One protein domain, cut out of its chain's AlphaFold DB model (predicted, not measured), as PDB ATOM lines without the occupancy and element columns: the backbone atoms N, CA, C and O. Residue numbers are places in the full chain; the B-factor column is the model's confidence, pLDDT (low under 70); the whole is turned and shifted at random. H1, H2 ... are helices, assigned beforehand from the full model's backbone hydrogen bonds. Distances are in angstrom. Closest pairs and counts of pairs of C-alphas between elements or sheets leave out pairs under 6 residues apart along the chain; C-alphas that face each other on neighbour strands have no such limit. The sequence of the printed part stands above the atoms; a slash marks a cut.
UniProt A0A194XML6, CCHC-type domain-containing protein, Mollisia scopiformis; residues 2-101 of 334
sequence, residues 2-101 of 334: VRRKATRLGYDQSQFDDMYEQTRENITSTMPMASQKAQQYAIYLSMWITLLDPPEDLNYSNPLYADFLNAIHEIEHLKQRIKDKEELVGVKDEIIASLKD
ATOM      1  N   VAL A   2     -53.754 -91.341 165.908       83.06
ATOM      2  CA  VAL A   2     -52.633 -91.309 164.937       83.06
ATOM      3  C   VAL A   2     -51.294 -91.746 165.530       83.06
ATOM      4  O   VAL A   2     -50.731 -92.736 165.078       83.06
ATOM      5  N   ARG A   3     -50.862 -91.127 166.637       84.75
ATOM      6  CA  ARG A   3     -49.614 -91.498 167.328       84.75
ATOM      7  C   ARG A   3     -49.539 -92.989 167.699       84.75
ATOM      8  O   ARG A   3     -48.535 -93.631 167.447       84.75
ATOM      9  N   ARG A   4     -50.634 -93.587 168.196       81.12
ATOM     10  CA  ARG A   4     -50.676 -95.031 168.524       81.12
ATOM     11  C   ARG A   4     -50.568 -95.924 167.284       81.12
ATOM     12  O   ARG A   4     -50.075 -97.039 167.397       81.12
ATOM     13  N   LYS A   5     -51.072 -95.479 166.128       81.50
ATOM     14  CA  LYS A   5     -50.966 -96.215 164.861       81.50
ATOM     15  C   LYS A   5     -49.545 -96.126 164.303       81.50
ATOM     16  O   LYS A   5     -49.016 -97.168 163.943       81.50
ATOM     17  N   ALA A   6     -48.921 -94.949 164.342       83.00
ATOM     18  CA  ALA A   6     -47.516 -94.765 163.969       83.00
ATOM     19  C   ALA A   6     -46.586 -95.676 164.786       83.00
ATOM     20  O   ALA A   6     -45.820 -96.444 164.213       83.00
ATOM     21  N   THR A   7     -46.754 -95.715 166.114       86.38
ATOM     22  CA  THR A   7     -45.974 -96.613 166.983       86.38
ATOM     23  C   THR A   7     -46.166 -98.092 166.627       86.38
ATOM     24  O   THR A   7     -45.218 -98.866 166.667       86.38
ATOM     25  N   ARG A   8     -47.383 -98.513 166.247       84.12
ATOM     26  CA  ARG A   8     -47.642 -99.897 165.798       84.12
ATOM     27  C   ARG A   8     -46.970-100.236 164.468       84.12
ATOM     28  O   ARG A   8     -46.750-101.411 164.209       84.12
ATOM     29  N   LEU A   9     -46.689 -99.232 163.643       83.94
ATOM     30  CA  LEU A   9     -45.992 -99.371 162.364       83.94
ATOM     31  C   LEU A   9     -44.468 -99.240 162.507       83.94
ATOM     32  O   LEU A   9     -43.765 -99.260 161.507       83.94
ATOM     33  N   GLY A  10     -43.954 -99.135 163.738       90.12
ATOM     34  CA  GLY A  10     -42.518 -99.083 164.009       90.12
ATOM     35  C   GLY A  10     -41.904 -97.685 163.971       90.12
ATOM     36  O   GLY A  10     -40.696 -97.580 164.144       90.12
ATOM     37  N   TYR A  11     -42.705 -96.627 163.801       87.81
ATOM     38  CA  TYR A  11     -42.209 -95.254 163.912       87.81
ATOM     39  C   TYR A  11     -41.876 -94.932 165.367       87.81
ATOM     40  O   TYR A  11     -42.710 -95.131 166.265       87.81
ATOM     41  N   ASP A  12     -40.680 -94.400 165.593       94.81
ATOM     42  CA  ASP A  12     -40.311 -93.845 166.888       94.81
ATOM     43  C   ASP A  12     -40.924 -92.449 167.110       94.81
ATOM     44  O   ASP A  12     -41.594 -91.868 166.249       94.81
ATOM     45  N   GLN A  13     -40.752 -91.927 168.325       92.25
ATOM     46  CA  GLN A  13     -41.336 -90.646 168.718       92.25
ATOM     47  C   GLN A  13     -40.756 -89.470 167.916       92.25
ATOM     48  O   GLN A  13     -41.507 -88.554 167.597       92.25
ATOM     49  N   SER A  14     -39.467 -89.518 167.565       94.75
ATOM     50  CA  SER A  14     -38.805 -88.470 166.780       94.75
ATOM     51  C   SER A  14     -39.362 -88.442 165.362       94.75
ATOM     52  O   SER A  14     -39.810 -87.401 164.899       94.75
ATOM     53  N   GLN A  15     -39.445 -89.604 164.712       89.88
ATOM     54  CA  GLN A  15     -39.969 -89.734 163.352       89.88
ATOM     55  C   GLN A  15     -41.435 -89.293 163.252       89.88
ATOM     56  O   GLN A  15     -41.853 -88.707 162.255       89.88
ATOM     57  N   PHE A  16     -42.235 -89.567 164.288       93.38
ATOM     58  CA  PHE A  16     -43.613 -89.089 164.342       93.38
ATOM     59  C   PHE A  16     -43.695 -87.564 164.455       93.38
ATOM     60  O   PHE A  16     -44.552 -86.958 163.809       93.38
ATOM     61  N   ASP A  17     -42.858 -86.959 165.299       93.25
ATOM     62  CA  ASP A  17     -42.874 -85.516 165.531       93.25
ATOM     63  C   ASP A  17     -42.343 -84.754 164.296       93.25
ATOM     64  O   ASP A  17     -42.948 -83.756 163.906       93.25
ATOM     65  N   ASP A  18     -41.333 -85.286 163.596       93.62
ATOM     66  CA  ASP A  18     -40.845 -84.743 162.317       93.62
ATOM     67  C   ASP A  18     -41.940 -84.774 161.235       93.62
ATOM     68  O   ASP A  18     -42.217 -83.770 160.575       93.62
ATOM     69  N   MET A  19     -42.637 -85.909 161.095       91.19
ATOM     70  CA  MET A  19     -43.763 -86.050 160.163       91.19
ATOM     71  C   MET A  19     -44.923 -85.107 160.518       91.19
ATOM     72  O   MET A  19     -45.594 -84.578 159.627       91.19
ATOM     73  N   TYR A  20     -45.174 -84.888 161.814       94.62
ATOM     74  CA  TYR A  20     -46.195 -83.953 162.282       94.62
ATOM     75  C   TYR A  20     -45.862 -82.516 161.882       94.62
ATOM     76  O   TYR A  20     -46.724 -81.842 161.318       94.62
ATOM     77  N   GLU A  21     -44.635 -82.053 162.142       95.94
ATOM     78  CA  GLU A  21     -44.242 -80.680 161.815       95.94
ATOM     79  C   GLU A  21     -44.201 -80.441 160.305       95.94
ATOM     80  O   GLU A  21     -44.772 -79.458 159.839       95.94
ATOM     81  N   GLN A  22     -43.684 -81.384 159.511       93.25
ATOM     82  CA  GLN A  22     -43.714 -81.263 158.050       93.25
ATOM     83  C   GLN A  22     -45.154 -81.162 157.511       93.25
ATOM     84  O   GLN A  22     -45.467 -80.316 156.671       93.25
ATOM     85  N   THR A  23     -46.065 -81.998 158.019       90.50
ATOM     86  CA  THR A  23     -47.482 -81.952 157.620       90.50
ATOM     87  C   THR A  23     -48.142 -80.646 158.067       90.50
ATOM     88  O   THR A  23     -48.952 -80.062 157.342       90.50
ATOM     89  N   ARG A  24     -47.791 -80.160 159.260       94.94
ATOM     90  CA  ARG A  24     -48.288 -78.901 159.810       94.94
ATOM     91  C   ARG A  24     -47.840 -77.699 158.992       94.94
ATOM     92  O   ARG A  24     -48.687 -76.857 158.698       94.94
ATOM     93  N   GLU A  25     -46.570 -77.611 158.614       92.69
ATOM     94  CA  GLU A  25     -46.053 -76.530 157.770       92.69
ATOM     95  C   GLU A  25     -46.774 -76.500 156.418       92.69
ATOM     96  O   GLU A  25     -47.285 -75.452 156.021       92.69
ATOM     97  N   ASN A  26     -46.929 -77.664 155.777       87.44
ATOM     98  CA  ASN A  26     -47.634 -77.798 154.499       87.44
ATOM     99  C   ASN A  26     -49.107 -77.375 154.579       87.44
ATOM    100  O   ASN A  26     -49.607 -76.672 153.703       87.44
ATOM    101  N   ILE A  27     -49.832 -77.781 155.623       86.00
ATOM    102  CA  ILE A  27     -51.251 -77.422 155.771       86.00
ATOM    103  C   ILE A  27     -51.422 -75.958 156.175       86.00
ATOM    104  O   ILE A  27     -52.351 -75.293 155.722       86.00
ATOM    105  N   THR A  28     -50.512 -75.422 156.987       87.94
ATOM    106  CA  THR A  28     -50.564 -74.010 157.385       87.94
ATOM    107  C   THR A  28     -50.261 -73.088 156.202       87.94
ATOM    108  O   THR A  28     -50.879 -72.030 156.090       87.94
ATOM    109  N   SER A  29     -49.359 -73.487 155.297       86.56
ATOM    110  CA  SER A  29     -49.027 -72.713 154.094       86.56
ATOM    111  C   SER A  29     -50.112 -72.797 153.014       86.56
ATOM    112  O   SER A  29     -50.404 -71.794 152.368       86.56
ATOM    113  N   THR A  30     -50.746 -73.962 152.848       78.31
ATOM    114  CA  THR A  30     -51.818 -74.170 151.856       78.31
ATOM    115  C   THR A  30     -53.173 -73.632 152.309       78.31
ATOM    116  O   THR A  30     -53.966 -73.199 151.476       78.31
ATOM    117  N   MET A  31     -53.447 -73.607 153.618       78.38
ATOM    118  CA  MET A  31     -54.732 -73.167 154.177       78.38
ATOM    119  C   MET A  31     -54.574 -72.102 155.282       78.38
ATOM    120  O   MET A  31     -55.054 -72.302 156.405       78.38
ATOM    121  N   PRO A  32     -53.958 -70.934 155.007       81.62
ATOM    122  CA  PRO A  32     -53.650 -69.937 156.038       81.62
ATOM    123  C   PRO A  32     -54.896 -69.283 156.658       81.62
ATOM    124  O   PRO A  32     -54.834 -68.781 157.777       81.62
ATOM    125  N   MET A  33     -56.033 -69.308 155.954       77.31
ATOM    126  CA  MET A  33     -57.301 -68.710 156.402       77.31
ATOM    127  C   MET A  33     -58.205 -69.692 157.164       77.31
ATOM    128  O   MET A  33     -59.232 -69.289 157.712       77.31
ATOM    129  N   ALA A  34     -57.842 -70.976 157.218       75.31
ATOM    130  CA  ALA A  34     -58.625 -71.975 157.927       75.31
ATOM    131  C   ALA A  34     -58.499 -71.797 159.448       75.31
ATOM    132  O   ALA A  34     -57.439 -71.473 159.982       75.31
ATOM    133  N   SER A  35     -59.585 -72.057 160.183       87.06
ATOM    134  CA  SER A  35     -59.539 -72.036 161.652       87.06
ATOM    135  C   SER A  35     -58.492 -73.025 162.186       87.06
ATOM    136  O   SER A  35     -58.348 -74.118 161.636       87.06
ATOM    137  N   GLN A  36     -57.846 -72.708 163.315       83.25
ATOM    138  CA  GLN A  36     -56.850 -73.592 163.946       83.25
ATOM    139  C   GLN A  36     -57.364 -75.027 164.142       83.25
ATOM    140  O   GLN A  36     -56.635 -75.992 163.933       83.25
ATOM    141  N   LYS A  37     -58.647 -75.184 164.494       80.94
ATOM    142  CA  LYS A  37     -59.272 -76.499 164.668       80.94
ATOM    143  C   LYS A  37     -59.368 -77.272 163.345       80.94
ATOM    144  O   LYS A  37     -59.138 -78.476 163.336       80.94
ATOM    145  N   ALA A  38     -59.681 -76.592 162.241       73.38
ATOM    146  CA  ALA A  38     -59.746 -77.194 160.907       73.38
ATOM    147  C   ALA A  38     -58.355 -77.610 160.405       73.38
ATOM    148  O   ALA A  38     -58.188 -78.745 159.967       73.38
ATOM    149  N   GLN A  39     -57.350 -76.744 160.575       81.81
ATOM    150  CA  GLN A  39     -55.951 -77.069 160.273       81.81
ATOM    151  C   GLN A  39     -55.490 -78.290 161.078       81.81
ATOM    152  O   GLN A  39     -54.925 -79.229 160.526       81.81
ATOM    153  N   GLN A  40     -55.815 -78.342 162.372       85.56
ATOM    154  CA  GLN A  40     -55.445 -79.462 163.234       85.56
ATOM    155  C   GLN A  40     -56.099 -80.790 162.810       85.56
ATOM    156  O   GLN A  40     -55.445 -81.832 162.861       85.56
ATOM    157  N   TYR A  41     -57.359 -80.774 162.360       82.94
ATOM    158  CA  TYR A  41     -57.999 -81.969 161.795       82.94
ATOM    159  C   TYR A  41     -57.347 -82.410 160.486       82.94
ATOM    160  O   TYR A  41     -57.086 -83.602 160.323       82.94
ATOM    161  N   ALA A  42     -57.052 -81.468 159.588       79.62
ATOM    162  CA  ALA A  42     -56.411 -81.762 158.313       79.62
ATOM    163  C   ALA A  42     -55.007 -82.368 158.516       79.62
ATOM    164  O   ALA A  42     -54.676 -83.354 157.863       79.62
ATOM    165  N   ILE A  43     -54.237 -81.876 159.498       89.19
ATOM    166  CA  ILE A  43     -52.926 -82.438 159.879       89.19
ATOM    167  C   ILE A  43     -53.063 -83.889 160.329       89.19
ATOM    168  O   ILE A  43     -52.404 -84.775 159.788       89.19
ATOM    169  N   TYR A  44     -53.946 -84.167 161.290       87.19
ATOM    170  CA  TYR A  44     -54.097 -85.531 161.794       87.19
ATOM    171  C   TYR A  44     -54.646 -86.502 160.748       87.19
ATOM    172  O   TYR A  44     -54.288 -87.678 160.786       87.19
ATOM    173  N   LEU A  45     -55.499 -86.034 159.836       82.44
ATOM    174  CA  LEU A  45     -56.033 -86.855 158.756       82.44
ATOM    175  C   LEU A  45     -54.975 -87.142 157.688       82.44
ATOM    176  O   LEU A  45     -54.813 -88.299 157.316       82.44
ATOM    177  N   SER A  46     -54.223 -86.128 157.252       82.75
ATOM    178  CA  SER A  46     -53.122 -86.289 156.296       82.75
ATOM    179  C   SER A  46     -52.088 -87.281 156.829       82.75
ATOM    180  O   SER A  46     -51.803 -88.276 156.167       82.75
ATOM    181  N   MET A  47     -51.666 -87.131 158.090       87.56
ATOM    182  CA  MET A  47     -50.792 -88.108 158.744       87.56
ATOM    183  C   MET A  47     -51.411 -89.507 158.831       87.56
ATOM    184  O   MET A  47     -50.702 -90.504 158.754       87.56
ATOM    185  N   TRP A  48     -52.726 -89.618 159.036       82.75
ATOM    186  CA  TRP A  48     -53.397 -90.918 159.078       82.75
ATOM    187  C   TRP A  48     -53.406 -91.597 157.706       82.75
ATOM    188  O   TRP A  48     -53.188 -92.802 157.652       82.75
ATOM    189  N   ILE A  49     -53.597 -90.840 156.622       79.69
ATOM    190  CA  ILE A  49     -53.519 -91.336 155.240       79.69
ATOM    191  C   ILE A  49     -52.094 -91.813 154.932       79.69
ATOM    192  O   ILE A  49     -51.925 -92.955 154.515       79.69
ATOM    193  N   THR A  50     -51.070 -91.010 155.243       79.75
ATOM    194  CA  THR A  50     -49.652 -91.380 155.059       79.75
ATOM    195  C   THR A  50     -49.262 -92.642 155.834       79.75
ATOM    196  O   THR A  50     -48.423 -93.419 155.396       79.75
ATOM    197  N   LEU A  51     -49.878 -92.876 156.996       78.38
ATOM    198  CA  LEU A  51     -49.654 -94.082 157.797       78.38
ATOM    199  C   LEU A  51     -50.485 -95.293 157.342       78.38
ATOM    200  O   LEU A  51     -50.250 -96.400 157.831       78.38
ATOM    201  N   LEU A  52     -51.502 -95.111 156.497       71.62
ATOM    202  CA  LEU A  52     -52.315 -96.204 155.957       71.62
ATOM    203  C   LEU A  52     -51.756 -96.753 154.640       71.62
ATOM    204  O   LEU A  52     -51.898 -97.951 154.419       71.62
ATOM    205  N   ASP A  53     -51.079 -95.916 153.854       62.53
ATOM    206  CA  ASP A  53     -50.325 -96.287 152.651       62.53
ATOM    207  C   ASP A  53     -48.935 -95.625 152.718       62.53
ATOM    208  O   ASP A  53     -48.831 -94.423 152.458       62.53
ATOM    209  N   PRO A  54     -47.861 -96.344 153.106       49.66
ATOM    210  CA  PRO A  54     -46.519 -95.776 153.052       49.66
ATOM    211  C   PRO A  54     -46.144 -95.558 151.572       49.66
ATOM    212  O   PRO A  54     -46.139 -96.525 150.808       49.66
ATOM    213  N   PRO A  55     -45.861 -94.320 151.133       52.38
ATOM    214  CA  PRO A  55     -45.657 -94.033 149.721       52.38
ATOM    215  C   PRO A  55     -44.232 -94.406 149.306       52.38
ATOM    216  O   PRO A  55     -43.274 -93.946 149.925       52.38
ATOM    217  N   GLU A  56     -44.084 -95.175 148.223       47.53
ATOM    218  CA  GLU A  56     -42.837 -95.120 147.445       47.53
ATOM    219  C   GLU A  56     -42.753 -93.841 146.608       47.53
ATOM    220  O   GLU A  56     -41.649 -93.422 146.314       47.53
ATOM    221  N   ASP A  57     -43.861 -93.140 146.350       48.94
ATOM    222  CA  ASP A  57     -43.843 -91.775 145.822       48.94
ATOM    223  C   ASP A  57     -45.145 -91.053 146.207       48.94
ATOM    224  O   ASP A  57     -46.250 -91.559 146.000       48.94
ATOM    225  N   LEU A  58     -45.021 -89.865 146.808       45.78
ATOM    226  CA  LEU A  58     -46.128 -88.974 147.177       45.78
ATOM    227  C   LEU A  58     -46.768 -88.396 145.908       45.78
ATOM    228  O   LEU A  58     -46.528 -87.252 145.528       45.78
ATOM    229  N   ASN A  59     -47.591 -89.197 145.239       46.62
ATOM    230  CA  ASN A  59     -48.447 -88.706 144.177       46.62
ATOM    231  C   ASN A  59     -49.776 -88.256 144.804       46.62
ATOM    232  O   ASN A  59     -50.554 -89.067 145.306       46.62
ATOM    233  N   TYR A  60     -50.038 -86.946 144.794       51.56
ATOM    234  CA  TYR A  60     -51.266 -86.299 145.290       51.56
ATOM    235  C   TYR A  60     -52.539 -86.681 144.497       51.56
ATOM    236  O   TYR A  60     -53.580 -86.047 144.635       51.56
ATOM    237  N   SER A  61     -52.472 -87.727 143.675       48.31
ATOM    238  CA  SER A  61     -53.522 -88.230 142.793       48.31
ATOM    239  C   SER A  61     -54.483 -89.214 143.467       48.31
ATOM    240  O   SER A  61     -55.283 -89.839 142.776       48.31
ATOM    241  N   ASN A  62     -54.445 -89.367 144.798       53.16
ATOM    242  CA  ASN A  62     -55.429 -90.198 145.488       53.16
ATOM    243  C   ASN A  62     -56.822 -89.535 145.391       53.16
ATOM    244  O   ASN A  62     -57.019 -88.469 145.985       53.16
ATOM    245  N   PRO A  63     -57.794 -90.151 144.692       56.22
ATOM    246  CA  PRO A  63     -59.107 -89.551 144.462       56.22
ATOM    247  C   PRO A  63     -59.848 -89.243 145.771       56.22
ATOM    248  O   PRO A  63     -60.533 -88.232 145.863       56.22
ATOM    249  N   LEU A  64     -59.603 -90.010 146.842       50.25
ATOM    250  CA  LEU A  64     -60.203 -89.751 148.157       50.25
ATOM    251  C   LEU A  64     -59.685 -88.459 148.811       50.25
ATOM    252  O   LEU A  64     -60.390 -87.845 149.611       50.25
ATOM    253  N   TYR A  65     -58.454 -88.045 148.496       58.28
ATOM    254  CA  TYR A  65     -57.893 -86.782 148.977       58.28
ATOM    255  C   TYR A  65     -58.476 -85.592 148.204       58.28
ATOM    256  O   TYR A  65     -58.805 -84.574 148.813       58.28
ATOM    257  N   ALA A  66     -58.680 -85.745 146.892       58.41
ATOM    258  CA  ALA A  66     -59.360 -84.753 146.060       58.41
ATOM    259  C   ALA A  66     -60.827 -84.561 146.488       58.41
ATOM    260  O   ALA A  66     -61.250 -83.431 146.726       58.41
ATOM    261  N   ASP A  67     -61.565 -85.653 146.704       53.28
ATOM    262  CA  ASP A  67     -62.952 -85.620 147.186       53.28
ATOM    263  C   ASP A  67     -63.075 -84.929 148.552       53.28
ATOM    264  O   ASP A  67     -64.015 -84.179 148.817       53.28
ATOM    265  N   PHE A  68     -62.094 -85.136 149.431       57.16
ATOM    266  CA  PHE A  68     -62.062 -84.493 150.739       57.16
ATOM    267  C   PHE A  68     -61.747 -82.992 150.661       57.16
ATOM    268  O   PHE A  68     -62.387 -82.197 151.355       57.16
ATOM    269  N   LEU A  69     -60.791 -82.585 149.820       61.09
ATOM    270  CA  LEU A  69     -60.516 -81.166 149.576       61.09
ATOM    271  C   LEU A  69     -61.737 -80.465 148.970       61.09
ATOM    272  O   LEU A  69     -62.080 -79.368 149.412       61.09
ATOM    273  N   ASN A  70     -62.448 -81.134 148.058       61.56
ATOM    274  CA  ASN A  70     -63.724 -80.662 147.525       61.56
ATOM    275  C   ASN A  70     -64.770 -80.494 148.637       61.56
ATOM    276  O   ASN A  70     -65.385 -79.435 148.736       61.56
ATOM    277  N   ALA A  71     -64.904 -81.463 149.548       57.53
ATOM    278  CA  ALA A  71     -65.832 -81.369 150.678       57.53
ATOM    279  C   ALA A  71     -65.488 -80.225 151.656       57.53
ATOM    280  O   ALA A  71     -66.383 -79.553 152.173       57.53
ATOM    281  N   ILE A  72     -64.202 -79.960 151.911       62.56
ATOM    282  CA  ILE A  72     -63.779 -78.788 152.694       62.56
ATOM    283  C   ILE A  72     -64.181 -77.499 151.975       62.56
ATOM    284  O   ILE A  72     -64.738 -76.600 152.610       62.56
ATOM    285  N   HIS A  73     -63.935 -77.419 150.667       59.97
ATOM    286  CA  HIS A  73     -64.271 -76.247 149.866       59.97
ATOM    287  C   HIS A  73     -65.785 -75.991 149.841       59.97
ATOM    288  O   HIS A  73     -66.230 -74.857 150.023       59.97
ATOM    289  N   GLU A  74     -66.594 -77.049 149.736       59.91
ATOM    290  CA  GLU A  74     -68.051 -76.981 149.862       59.91
ATOM    291  C   GLU A  74     -68.495 -76.473 151.238       59.91
ATOM    292  O   GLU A  74     -69.394 -75.634 151.327       59.91
ATOM    293  N   ILE A  75     -67.862 -76.927 152.324       60.22
ATOM    294  CA  ILE A  75     -68.162 -76.448 153.682       60.22
ATOM    295  C   ILE A  75     -67.796 -74.965 153.835       60.22
ATOM    296  O   ILE A  75     -68.549 -74.214 154.458       60.22
ATOM    297  N   GLU A  76     -66.668 -74.523 153.278       63.31
ATOM    298  CA  GLU A  76     -66.256 -73.112 153.269       63.31
ATOM    299  C   GLU A  76     -67.271 -72.254 152.494       63.31
ATOM    300  O   GLU A  76     -67.742 -71.227 152.990       63.31
ATOM    301  N   HIS A  77     -67.703 -72.733 151.324       63.03
ATOM    302  CA  HIS A  77     -68.731 -72.093 150.509       63.03
ATOM    303  C   HIS A  77     -70.086 -72.034 151.237       63.03
ATOM    304  O   HIS A  77     -70.765 -71.006 151.227       63.03
ATOM    305  N   LEU A  78     -70.476 -73.097 151.946       58.34
ATOM    306  CA  LEU A  78     -71.688 -73.113 152.768       58.34
ATOM    307  C   LEU A  78     -71.602 -72.140 153.949       58.34
ATOM    308  O   LEU A  78     -72.591 -71.467 154.240       58.34
ATOM    309  N   LYS A  79     -70.441 -72.014 154.605       63.97
ATOM    310  CA  LYS A  79     -70.225 -71.009 155.660       63.97
ATOM    311  C   LYS A  79     -70.359 -69.592 155.122       63.97
ATOM    312  O   LYS A  79     -71.020 -68.778 155.762       63.97
ATOM    313  N   GLN A  80     -69.792 -69.312 153.951       64.19
ATOM    314  CA  GLN A  80     -69.935 -68.006 153.316       64.19
ATOM    315  C   GLN A  80     -71.407 -67.718 152.990       64.19
ATOM    316  O   GLN A  80     -71.920 -66.677 153.378       64.19
ATOM    317  N   ARG A  81     -72.142 -68.690 152.432       64.94
ATOM    318  CA  ARG A  81     -73.591 -68.557 152.187       64.94
ATOM    319  C   ARG A  81     -74.412 -68.347 153.461       64.94
ATOM    320  O   ARG A  81     -75.447 -67.687 153.406       64.94
ATOM    321  N   ILE A  82     -74.016 -68.943 154.588       66.31
ATOM    322  CA  ILE A  82     -74.662 -68.709 155.891       66.31
ATOM    323  C   ILE A  82     -74.373 -67.285 156.363       66.31
ATOM    324  O   ILE A  82     -75.312 -66.589 156.735       66.31
ATOM    325  N   LYS A  83     -73.123 -66.827 156.266       71.88
ATOM    326  CA  LYS A  83     -72.729 -65.459 156.613       71.88
ATOM    327  C   LYS A  83     -73.468 -64.419 155.765       71.88
ATOM    328  O   LYS A  83     -74.048 -63.488 156.312       71.88
ATOM    329  N   ASP A  84     -73.553 -64.633 154.454       67.12
ATOM    330  CA  ASP A  84     -74.309 -63.769 153.540       67.12
ATOM    331  C   ASP A  84     -75.807 -63.747 153.912       67.12
ATOM    332  O   ASP A  84     -76.469 -62.712 153.841       67.12
ATOM    333  N   LYS A  85     -76.362 -64.886 154.356       67.75
ATOM    334  CA  LYS A  85     -77.742 -64.968 154.860       67.75
ATOM    335  C   LYS A  85     -77.927 -64.268 156.207       67.75
ATOM    336  O   LYS A  85     -78.971 -63.656 156.404       67.75
ATOM    337  N   GLU A  86     -76.964 -64.339 157.117       69.19
ATOM    338  CA  GLU A  86     -76.986 -63.616 158.395       69.19
ATOM    339  C   GLU A  86     -76.894 -62.101 158.176       69.19
ATOM    340  O   GLU A  86     -77.657 -61.349 158.781       69.19
ATOM    341  N   GLU A  87     -76.060 -61.647 157.237       69.38
ATOM    342  CA  GLU A  87     -76.023 -60.248 156.797       69.38
ATOM    343  C   GLU A  87     -77.354 -59.824 156.155       69.38
ATOM    344  O   GLU A  87     -77.845 -58.727 156.423       69.38
ATOM    345  N   LEU A  88     -78.002 -60.693 155.369       60.56
ATOM    346  CA  LEU A  88     -79.352 -60.444 154.845       60.56
ATOM    347  C   LEU A  88     -80.413 -60.359 155.954       60.56
ATOM    348  O   LEU A  88     -81.352 -59.575 155.821       60.56
ATOM    349  N   VAL A  89     -80.279 -61.129 157.039       65.56
ATOM    350  CA  VAL A  89     -81.162 -61.036 158.216       65.56
ATOM    351  C   VAL A  89     -80.915 -59.733 158.980       65.56
ATOM    352  O   VAL A  89     -81.879 -59.042 159.293       65.56
ATOM    353  N   GLY A  90     -79.660 -59.329 159.189       65.81
ATOM    354  CA  GLY A  90     -79.333 -58.036 159.801       65.81
ATOM    355  C   GLY A  90     -79.845 -56.853 158.975       65.81
ATOM    356  O   GLY A  90     -80.457 -55.930 159.509       65.81
ATOM    357  N   VAL A  91     -79.706 -56.929 157.649       58.34
ATOM    358  CA  VAL A  91     -80.297 -55.958 156.722       58.34
ATOM    359  C   VAL A  91     -81.821 -55.995 156.811       58.34
ATOM    360  O   VAL A  91     -82.442 -54.943 156.867       58.34
ATOM    361  N   LYS A  92     -82.458 -57.168 156.908       62.41
ATOM    362  CA  LYS A  92     -83.911 -57.275 157.123       62.41
ATOM    363  C   LYS A  92     -84.356 -56.594 158.423       62.41
ATOM    364  O   LYS A  92     -85.394 -55.934 158.418       62.41
ATOM    365  N   ASP A  93     -83.587 -56.698 159.501       62.59
ATOM    366  CA  ASP A  93     -83.898 -56.038 160.771       62.59
ATOM    367  C   ASP A  93     -83.704 -54.512 160.692       62.59
ATOM    368  O   ASP A  93     -84.557 -53.762 161.173       62.59
ATOM    369  N   GLU A  94     -82.675 -54.030 159.983       61.50
ATOM    370  CA  GLU A  94     -82.513 -52.604 159.641       61.50
ATOM    371  C   GLU A  94     -83.656 -52.079 158.760       61.50
ATOM    372  O   GLU A  94     -84.101 -50.938 158.916       61.50
ATOM    373  N   ILE A  95     -84.163 -52.909 157.846       56.56
ATOM    374  CA  ILE A  95     -85.313 -52.603 156.990       56.56
ATOM    375  C   ILE A  95     -86.587 -52.504 157.828       56.56
ATOM    376  O   ILE A  95     -87.344 -51.552 157.664       56.56
ATOM    377  N   ILE A  96     -86.818 -53.440 158.754       62.44
ATOM    378  CA  ILE A  96     -87.962 -53.416 159.678       62.44
ATOM    379  C   ILE A  96     -87.895 -52.184 160.593       62.44
ATOM    380  O   ILE A  96     -88.924 -51.550 160.835       62.44
ATOM    381  N   ALA A  97     -86.703 -51.815 161.068       61.19
ATOM    382  CA  ALA A  97     -86.489 -50.591 161.836       61.19
ATOM    383  C   ALA A  97     -86.754 -49.330 160.989       61.19
ATOM    384  O   ALA A  97     -87.497 -48.450 161.411       61.19
ATOM    385  N   SER A  98     -86.253 -49.282 159.751       54.09
ATOM    386  CA  SER A  98     -86.437 -48.148 158.830       54.09
ATOM    387  C   SER A  98     -87.878 -48.003 158.314       54.09
ATOM    388  O   SER A  98     -88.331 -46.892 158.043       54.09
ATOM    389  N   LEU A  99     -88.615 -49.114 158.183       54.53
ATOM    390  CA  LEU A  99     -90.041 -49.143 157.834       54.53
ATOM    391  C   LEU A  99     -90.920 -48.582 158.962       54.53
ATOM    392  O   LEU A  99     -91.943 -47.967 158.672       54.53
ATOM    393  N   LYS A 100     -90.519 -48.749 160.233       59.59
ATOM    394  CA  LYS A 100     -91.208 -48.146 161.390       59.59
ATOM    395  C   LYS A 100     -91.071 -46.618 161.440       59.59
ATOM    396  O   LYS A 100     -91.989 -45.966 161.926       59.59
ATOM    397  N   ASP A 101     -89.997 -46.062 160.874       57.88
ATOM    398  CA  ASP A 101     -89.707 -44.618 160.860       57.88
ATOM    399  C   ASP A 101     -90.226 -43.877 159.604       57.88
ATOM    400  O   ASP A 101     -90.014 -42.673 159.450       57.88
TER     401      ASP A 101
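This is residues 2 to 101 of the 334 residues of the protein "CCHC-type domain-containing protein" of Mollisia scopiformis (UniProt A0A194XML6). A long single helix, H4, sticks out from a small head of three helices, H1, H2 and H3. After H3 the chain folds back, and H4 begins near H3 in the head; residues 77 to 101, of which 77 to 100 belong to H4, stand free. The printed part has 100 residues with four named helices, H1, H2, H3, H4 along the chain, and no named strand; the class is all helix. The whole is extended, with a radius of gyration of the C-alphas of 20.5 A, and spans 72 by 27 by 21 A.

H4 is residues 63 to 100, 55.1 A long, from C-alpha 63 at (-59.107, -89.551, 144.462) to C-alpha 100 at (-91.208, -48.146, 161.390). H3 is residues 36 to 52, 24.4 A; H2 is residues 13 to 30, 25.8 A. H1, residues 2 to 8, begins with C-alpha 2 at (-52.633, -91.309, 164.937).

H4 touches no helix, but H4 and H3 are near each other, with 8 pairs of C-alphas within 10 A. H4 is apart from H1 and H2. H3 touches H2 at a steep tilt of 54 degrees, opposite ways; their closest C-alphas, of Ile 43 and Arg 24, are 5.8 A apart. H3, with residues 44 to 51 alone, touches H1 at a shallow tilt of 22 degrees, the same way; their closest C-alphas, of Trp 48 and Val 2, are 5.9 A apart. H1 and H2 form a helical hairpin and only just touch, with 3 pairs of C-alphas within 8 A, the closest Ala 6 and Phe 16 at 6.9 A; H2 touches H1 with residues 13 to 16 alone. Their tilt of 34 degrees is shallow, only just short of steep, and they run opposite ways. With two of the three touching pairs at a shallow tilt, the helix packing is mostly aligned, but only just. In H1, H2, H3 and H4 every O i to N i+4 pair is within hydrogen-bond range.

The two C-alphas farthest apart, of Gly 10 and Asp 101, are 72.1 A apart. Without the residues that stand free, the body of 75 residues spans 37 by 25 by 18 A. The printed part has no cut and no long link. Mean pLDDT of the printed part is 72.6; residues 53 to 82 and 84 to 101 are under 70.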